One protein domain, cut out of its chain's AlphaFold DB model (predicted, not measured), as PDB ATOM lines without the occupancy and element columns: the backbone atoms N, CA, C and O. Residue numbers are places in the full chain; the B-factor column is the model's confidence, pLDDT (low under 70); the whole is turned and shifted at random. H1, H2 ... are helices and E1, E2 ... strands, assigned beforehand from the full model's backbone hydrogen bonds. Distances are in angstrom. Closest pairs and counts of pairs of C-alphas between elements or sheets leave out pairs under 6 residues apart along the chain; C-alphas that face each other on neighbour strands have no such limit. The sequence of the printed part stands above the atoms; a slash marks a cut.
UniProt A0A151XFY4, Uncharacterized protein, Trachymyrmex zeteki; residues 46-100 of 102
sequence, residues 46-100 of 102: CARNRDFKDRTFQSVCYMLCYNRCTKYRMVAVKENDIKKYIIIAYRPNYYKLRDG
ATOM      1  N   CYS A  46      39.625 -21.037  12.989       89.81
ATOM      2  CA  CYS A  46      38.855 -20.869  11.777       89.81
ATOM      3  C   CYS A  46      37.685 -19.943  12.086       89.81
ATOM      4  O   CYS A  46      36.911 -20.203  13.010       89.81
ATOM      5  N   ALA A  47      37.535 -18.868  11.320       93.31
ATOM      6  CA  ALA A  47      36.445 -17.923  11.496       93.31
ATOM      7  C   ALA A  47      35.675 -17.707  10.196       93.31
ATOM      8  O   ALA A  47      36.244 -17.685   9.103       93.31
ATOM      9  N   ARG A  48      34.367 -17.508  10.330       94.88
ATOM     10  CA  ARG A  48      33.436 -17.335   9.216       94.88
ATOM     11  C   ARG A  48      32.989 -15.893   9.092       94.88
ATOM     12  O   ARG A  48      32.791 -15.205  10.089       94.88
ATOM     13  N   ASN A  49      32.768 -15.464   7.858       94.12
ATOM     14  CA  ASN A  49      32.096 -14.219   7.530       94.12
ATOM     15  C   ASN A  49      30.888 -14.507   6.621       94.12
ATOM     16  O   ASN A  49      30.878 -15.493   5.892       94.12
ATOM     17  N   ARG A  50      29.852 -13.665   6.672       91.44
ATOM     18  CA  ARG A  50      28.665 -13.813   5.815       91.44
ATOM     19  C   ARG A  50      28.962 -13.555   4.332       91.44
ATOM     20  O   ARG A  50      28.415 -14.241   3.477       91.44
ATOM     21  N   ASP A  51      29.795 -12.561   4.055       88.88
ATOM     22  CA  ASP A  51      30.050 -12.003   2.725       88.88
ATOM     23  C   ASP A  51      31.415 -12.430   2.156       88.88
ATOM     24  O   ASP A  51      31.688 -12.251   0.967       88.88
ATOM     25  N   PHE A  52      32.283 -13.010   2.991       87.62
ATOM     26  CA  PHE A  52      33.633 -13.450   2.633       87.62
ATOM     27  C   PHE A  52      33.863 -14.917   3.005       87.62
ATOM     28  O   PHE A  52      33.184 -15.467   3.868       87.62
ATOM     29  N   LYS A  53      34.843 -15.552   2.350       91.88
ATOM     30  CA  LYS A  53      35.238 -16.937   2.651       91.88
ATOM     31  C   LYS A  53      35.717 -17.068   4.095       91.88
ATOM     32  O   LYS A  53      36.304 -16.130   4.633       91.88
ATOM     33  N   ASP A  54      35.524 -18.256   4.657       93.44
ATOM     34  CA  ASP A  54      36.105 -18.633   5.943       93.44
ATOM     35  C   ASP A  54      37.628 -18.409   5.914       93.44
ATOM     36  O   ASP A  54      38.289 -18.608   4.887       93.44
ATOM     37  N   ARG A  55      38.177 -17.935   7.033       91.31
ATOM     38  CA  ARG A  55      39.578 -17.539   7.146       91.31
ATOM     39  C   ARG A  55      40.188 -18.014   8.457       91.31
ATOM     40  O   ARG A  55      39.587 -17.872   9.519       91.31
ATOM     41  N   THR A  56      41.422 -18.495   8.359       90.31
ATOM     42  CA  THR A  56      42.255 -18.848   9.509       90.31
ATOM     43  C   THR A  56      42.912 -17.602  10.102       90.31
ATOM     44  O   THR A  56      43.535 -16.815   9.381       90.31
ATOM     45  N   PHE A  57      42.784 -17.428  11.414       86.50
ATOM     46  CA  PHE A  57      43.406 -16.359  12.192       86.50
ATOM     47  C   PHE A  57      44.341 -16.937  13.256       86.50
ATOM     48  O   PHE A  57      44.154 -18.062  13.710       86.50
ATOM     49  N   GLN A  58      45.343 -16.156  13.667       81.75
ATOM     50  CA  GLN A  58      46.321 -16.558  14.689       81.75
ATOM     51  C   GLN A  58      45.765 -16.542  16.120       81.75
ATOM     52  O   GLN A  58      46.401 -17.076  17.016       81.75
ATOM     53  N   SER A  59      44.638 -15.863  16.347       79.25
ATOM     54  CA  SER A  59      43.904 -15.829  17.615       79.25
ATOM     55  C   SER A  59      42.556 -15.125  17.416       79.25
ATOM     56  O   SER A  59      42.339 -14.432  16.411       79.25
ATOM     57  N   VAL A  60      41.665 -15.225  18.408       83.00
ATOM     58  CA  VAL A  60      40.430 -14.420  18.463       83.00
ATOM     59  C   VAL A  60      40.746 -12.926  18.466       83.00
ATOM     60  O   VAL A  60      40.085 -12.161  17.767       83.00
ATOM     61  N   CYS A  61      41.777 -12.490  19.186       80.31
ATOM     62  CA  CYS A  61      42.144 -11.077  19.227       80.31
ATOM     63  C   CYS A  61      42.631 -10.559  17.870       80.31
ATOM     64  O   CYS A  61      42.238  -9.463  17.471       80.31
ATOM     65  N   TYR A  62      43.387 -11.362  17.113       83.00
ATOM     66  CA  TYR A  62      43.754 -11.001  15.746       83.00
ATOM     67  C   TYR A  62      42.503 -10.845  14.868       83.00
ATOM     68  O   TYR A  62      42.377  -9.865  14.135       83.00
ATOM     69  N   MET A  63      41.538 -11.767  14.967       87.19
ATOM     70  CA  MET A  63      40.256 -11.670  14.255       87.19
ATOM     71  C   MET A  63      39.467 -10.409  14.654       87.19
ATOM     72  O   MET A  63      38.942  -9.707  13.789       87.19
ATOM     73  N   LEU A  64      39.395 -10.084  15.947       86.25
ATOM     74  CA  LEU A  64      38.692  -8.894  16.437       86.25
ATOM     75  C   LEU A  64      39.352  -7.600  15.960       86.25
ATOM     76  O   LEU A  64      38.649  -6.692  15.515       86.25
ATOM     77  N   CYS A  65      40.683  -7.519  15.992       84.94
ATOM     78  CA  CYS A  65      41.402  -6.385  15.421       84.94
ATOM     79  C   CYS A  65      41.170  -6.289  13.910       84.94
ATOM     80  O   CYS A  65      40.847  -5.216  13.405       84.94
ATOM     81  N   TYR A  66      41.191  -7.419  13.201       86.19
ATOM     82  CA  TYR A  66      40.892  -7.466  11.773       86.19
ATOM     83  C   TYR A  66      39.485  -6.939  11.437       86.19
ATOM     84  O   TYR A  66      39.321  -6.227  10.446       86.19
ATOM     85  N   ASN A  67      38.483  -7.228  12.272       89.00
ATOM     86  CA  ASN A  67      37.115  -6.717  12.115       89.00
ATOM     87  C   ASN A  67      36.982  -5.211  12.400       89.00
ATOM     88  O   ASN A  67      36.082  -4.552  11.878       89.00
ATOM     89  N   ARG A  68      37.857  -4.649  13.242       85.69
ATOM     90  CA  ARG A  68      37.859  -3.212  13.556       85.69
ATOM     91  C   ARG A  68      38.402  -2.365  12.405       85.69
ATOM     92  O   ARG A  68      38.022  -1.201  12.277       85.69
ATOM     93  N   CYS A  69      39.243  -2.942  11.552       84.38
ATOM     94  CA  CYS A  69      39.905  -2.214  10.481       84.38
ATOM     95  C   CYS A  69      39.004  -2.023   9.251       84.38
ATOM     96  O   CYS A  69      38.397  -2.962   8.732       84.38
ATOM     97  N   THR A  70      38.938  -0.779   8.764       85.81
ATOM     98  CA  THR A  70      38.269  -0.452   7.495       85.81
ATOM     99  C   THR A  70      39.192  -0.800   6.341       85.81
ATOM    100  O   THR A  70      40.340  -0.371   6.312       85.81
ATOM    101  N   LYS A  71      38.672  -1.559   5.385       86.06
ATOM    102  CA  LYS A  71      39.378  -2.018   4.194       86.06
ATOM    103  C   LYS A  71      38.836  -1.329   2.966       86.06
ATOM    104  O   LYS A  71      37.660  -0.970   2.913       86.06
ATOM    105  N   TYR A  72      39.684  -1.213   1.957       85.81
ATOM    106  CA  TYR A  72      39.327  -0.603   0.689       85.81
ATOM    107  C   TYR A  72      39.519  -1.615  -0.432       85.81
ATOM    108  O   TYR A  72      40.551  -2.273  -0.527       85.81
ATOM    109  N   ARG A  73      38.513  -1.755  -1.293       84.19
ATOM    110  CA  ARG A  73      38.600  -2.567  -2.508       84.19
ATOM    111  C   ARG A  73      38.310  -1.694  -3.714       84.19
ATOM    112  O   ARG A  73      37.268  -1.047  -3.769       84.19
ATOM    113  N   MET A  74      39.204  -1.730  -4.696       85.38
ATOM    114  CA  MET A  74      38.934  -1.166  -6.014       85.38
ATOM    115  C   MET A  74      38.125  -2.154  -6.852       85.38
ATOM    116  O   MET A  74      38.481  -3.330  -6.961       85.38
ATOM    117  N   VAL A  75      37.037  -1.680  -7.450       86.38
ATOM    118  CA  VAL A  75      36.206  -2.455  -8.374       86.38
ATOM    119  C   VAL A  75      36.109  -1.698  -9.690       86.38
ATOM    120  O   VAL A  75      35.804  -0.507  -9.713       86.38
ATOM    121  N   ALA A  76      36.381  -2.395 -10.792       87.88
ATOM    122  CA  ALA A  76      36.146  -1.864 -12.124       87.88
ATOM    123  C   ALA A  76      34.658  -2.008 -12.463       87.88
ATOM    124  O   ALA A  76      34.131  -3.120 -12.494       87.88
ATOM    125  N   VAL A  77      33.992  -0.890 -12.732       86.94
ATOM    126  CA  VAL A  77      32.604  -0.843 -13.195       86.94
ATOM    127  C   VAL A  77      32.607  -0.318 -14.622       86.94
ATOM    128  O   VAL A  77      33.286   0.664 -14.934       86.94
ATOM    129  N   LYS A  78      31.881  -0.995 -15.510       87.06
ATOM    130  CA  LYS A  78      31.702  -0.553 -16.892       87.06
ATOM    131  C   LYS A  78      30.368   0.175 -16.984       87.06
ATOM    132  O   LYS A  78      29.326  -0.438 -16.786       87.06
ATOM    133  N   GLU A  79      30.413   1.464 -17.292       82.19
ATOM    134  CA  GLU A  79      29.225   2.286 -17.510       82.19
ATOM    135  C   GLU A  79      29.395   3.010 -18.847       82.19
ATOM    136  O   GLU A  79      30.372   3.732 -19.034       82.19
ATOM    137  N   ASN A  80      28.477   2.777 -19.793       83.50
ATOM    138  CA  ASN A  80      28.503   3.373 -21.137       83.50
ATOM    139  C   ASN A  80      29.862   3.227 -21.851       83.50
ATOM    140  O   ASN A  80      30.432   4.201 -22.330       83.50
ATOM    141  N   ASP A  81      30.419   2.011 -21.851       82.25
ATOM    142  CA  ASP A  81      31.726   1.671 -22.444       82.25
ATOM    143  C   ASP A  81      32.965   2.365 -21.851       82.25
ATOM    144  O   ASP A  81      34.091   2.057 -22.242       82.25
ATOM    145  N   ILE A  82      32.794   3.180 -20.809       87.75
ATOM    146  CA  ILE A  82      33.885   3.772 -20.035       87.75
ATOM    147  C   ILE A  82      34.163   2.883 -18.818       87.75
ATOM    148  O   ILE A  82      33.272   2.569 -18.024       87.75
ATOM    149  N   LYS A  83      35.425   2.464 -18.655       84.94
ATOM    150  CA  LYS A  83      35.881   1.779 -17.437       84.94
ATOM    151  C   LYS A  83      36.078   2.813 -16.333       84.94
ATOM    152  O   LYS A  83      36.961   3.661 -16.434       84.94
ATOM    153  N   LYS A  84      35.283   2.715 -15.273       89.38
ATOM    154  CA  LYS A  84      35.439   3.498 -14.044       89.38
ATOM    155  C   LYS A  84      35.976   2.594 -12.940       89.38
ATOM    156  O   LYS A  84      35.621   1.420 -12.872       89.38
ATOM    157  N   TYR A  85      36.807   3.144 -12.068       87.06
ATOM    158  CA  TYR A  85      37.251   2.462 -10.856       87.06
ATOM    159  C   TYR A  85      36.559   3.110  -9.667       87.06
ATOM    160  O   TYR A  85      36.696   4.312  -9.452       87.06
ATOM    161  N   ILE A  86      35.804   2.317  -8.917       88.50
ATOM    162  CA  ILE A  86      35.207   2.752  -7.655       88.50
ATOM    163  C   ILE A  86      36.010   2.161  -6.502       88.50
ATOM    164  O   ILE A  86      36.426   1.002  -6.555       88.50
ATOM    165  N   ILE A  87      36.227   2.962  -5.463       88.81
ATOM    166  CA  ILE A  87      36.824   2.515  -4.206       88.81
ATOM    167  C   ILE A  87      35.676   2.259  -3.235       88.81
ATOM    168  O   ILE A  87      34.916   3.170  -2.914       88.81
ATOM    169  N   ILE A  88      35.545   1.018  -2.779       87.62
ATOM    170  CA  ILE A  88      34.537   0.616  -1.801       87.62
ATOM    171  C   ILE A  88      35.231   0.433  -0.459       87.62
ATOM    172  O   ILE A  88      36.121  -0.412  -0.335       87.62
ATOM    173  N   ALA A  89      34.808   1.207   0.538       89.31
ATOM    174  CA  ALA A  89      35.175   0.986   1.927       89.31
ATOM    175  C   ALA A  89      34.267  -0.095   2.531       89.31
ATOM    176  O   ALA A  89      33.046  -0.032   2.388       89.31
ATOM    177  N   TYR A  90      34.843  -1.081   3.206       87.88
ATOM    178  CA  TYR A  90      34.098  -2.135   3.891       87.88
ATOM    179  C   TYR A  90      34.799  -2.532   5.187       87.88
ATOM    180  O   TYR A  90      36.007  -2.359   5.335       87.88
ATOM    181  N   ARG A  91      34.045  -3.080   6.140       88.25
ATOM    182  CA  ARG A  91      34.604  -3.703   7.342       88.25
ATOM    183  C   ARG A  91      34.203  -5.167   7.376       88.25
ATOM    184  O   ARG A  91      33.011  -5.457   7.268       88.25
ATOM    185  N   PRO A  92      35.163  -6.090   7.490       89.31
ATOM    186  CA  PRO A  92      34.835  -7.481   7.690       89.31
ATOM    187  C   PRO A  92      34.266  -7.690   9.100       89.31
ATOM    188  O   PRO A  92      34.535  -6.935  10.028       89.31
ATOM    189  N   ASN A  93      33.473  -8.740   9.243       92.31
ATOM    190  CA  ASN A  93      32.881  -9.165  10.506       92.31
ATOM    191  C   ASN A  93      32.971 -10.690  10.626       92.31
ATOM    192  O   ASN A  93      32.037 -11.415  10.285       92.31
ATOM    193  N   TYR A  94      34.161 -11.180  10.953       93.19
ATOM    194  CA  TYR A  94      34.423 -12.594  11.188       93.19
ATOM    195  C   TYR A  94      34.034 -12.998  12.612       93.19
ATOM    196  O   TYR A  94      34.259 -12.239  13.553       93.19
ATOM    197  N   TYR A  95      33.501 -14.205  12.776       91.81
ATOM    198  CA  TYR A  95      33.256 -14.829  14.077       91.81
ATOM    199  C   TYR A  95      33.890 -16.221  14.118       91.81
ATOM    200  O   TYR A  95      33.904 -16.926  13.105       91.81
ATOM    201  N   LYS A  96      34.428 -16.616  15.279       89.62
ATOM    202  CA  LYS A  96      35.060 -17.929  15.472       89.62
ATOM    203  C   LYS A  96      34.054 -19.043  15.164       89.62
ATOM    204  O   LYS A  96      32.931 -19.020  15.663       89.62
ATOM    205  N   LEU A  97      34.471 -20.000  14.338       91.38
ATOM    206  CA  LEU A  97      33.711 -21.198  13.985       91.38
ATOM    207  C   LEU A  97      34.229 -22.423  14.748       91.38
ATOM    208  O   LEU A  97      33.432 -23.160  15.318       91.38
ATOM    209  N   ARG A  98      35.550 -22.635  14.747       87.69
ATOM    210  CA  ARG A  98      36.238 -23.720  15.466       87.69
ATOM    211  C   ARG A  98      37.709 -23.377  15.699       87.69
ATOM    212  O   ARG A  98      38.241 -22.497  15.021       87.69
ATOM    213  N   ASP A  99      38.343 -24.093  16.616       84.12
ATOM    214  CA  ASP A  99      39.800 -24.120  16.755       84.12
ATOM    215  C   ASP A  99      40.456 -24.857  15.574       84.12
ATOM    216  O   ASP A  99      39.825 -25.681  14.899       84.12
ATOM    217  N   GLY A 100      41.706 -24.502  15.282       81.44
ATOM    218  CA  GLY A 100      42.461 -24.964  14.125       81.44
ATOM    219  C   GLY A 100      42.124 -24.230  12.822       81.44
ATOM    220  O   GLY A 100      41.317 -23.301  12.767       81.44
TER     221      GLY A 100
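What this domain is: This is residues 46 to 100 of the 102 residues of an uncharacterized protein of Trachymyrmex zeteki (UniProt A0A151XFY4). A small head, antiparallel sheet E2, E1, E5 with H1 packed on it, continues into a long hairpin, E3 and E4, whose tip, residues 78 to 83, sticks out. The printed part has 55 residues, with five named strands and one named helix, in order E1, E2, H1, E3, E4, E5; the class is mixed. It spans 48 by 17 by 14 A, only just loose, close to extended; radius of gyration of the C-alphas 15.0 A.

Where its parts are: E1, residues 46 to 48, begins at (38.855, -20.869, 11.777). E2 is residues 55 to 57, H1 60 to 68. E5, 95 to 99, ends at (39.800, -24.120, 16.755). E3, 71 to 79, is 24.3 A long; E4, 82 to 90, 24.6 A.

How they stand to each other: E1 is antiparallel to E2, N 55 to O 47 2.8 A, and to E5, N 48 to O 95 2.9 A. H1 is on this sheet; the closest C-alphas of H1 and E2, Met 63 and Phe 57, are 6.0 A apart. Every O i to N i+4 pair of H1 is within hydrogen-bond range. Hairpin E3 and E4 is antiparallel, N 75 to O 86 2.9 A.

The domain as a whole: The farthest C-alphas, Asn 80 and Asp 99, are 48.2 A apart. The printed part has no cut; no printed residue is under 70 in pLDDT.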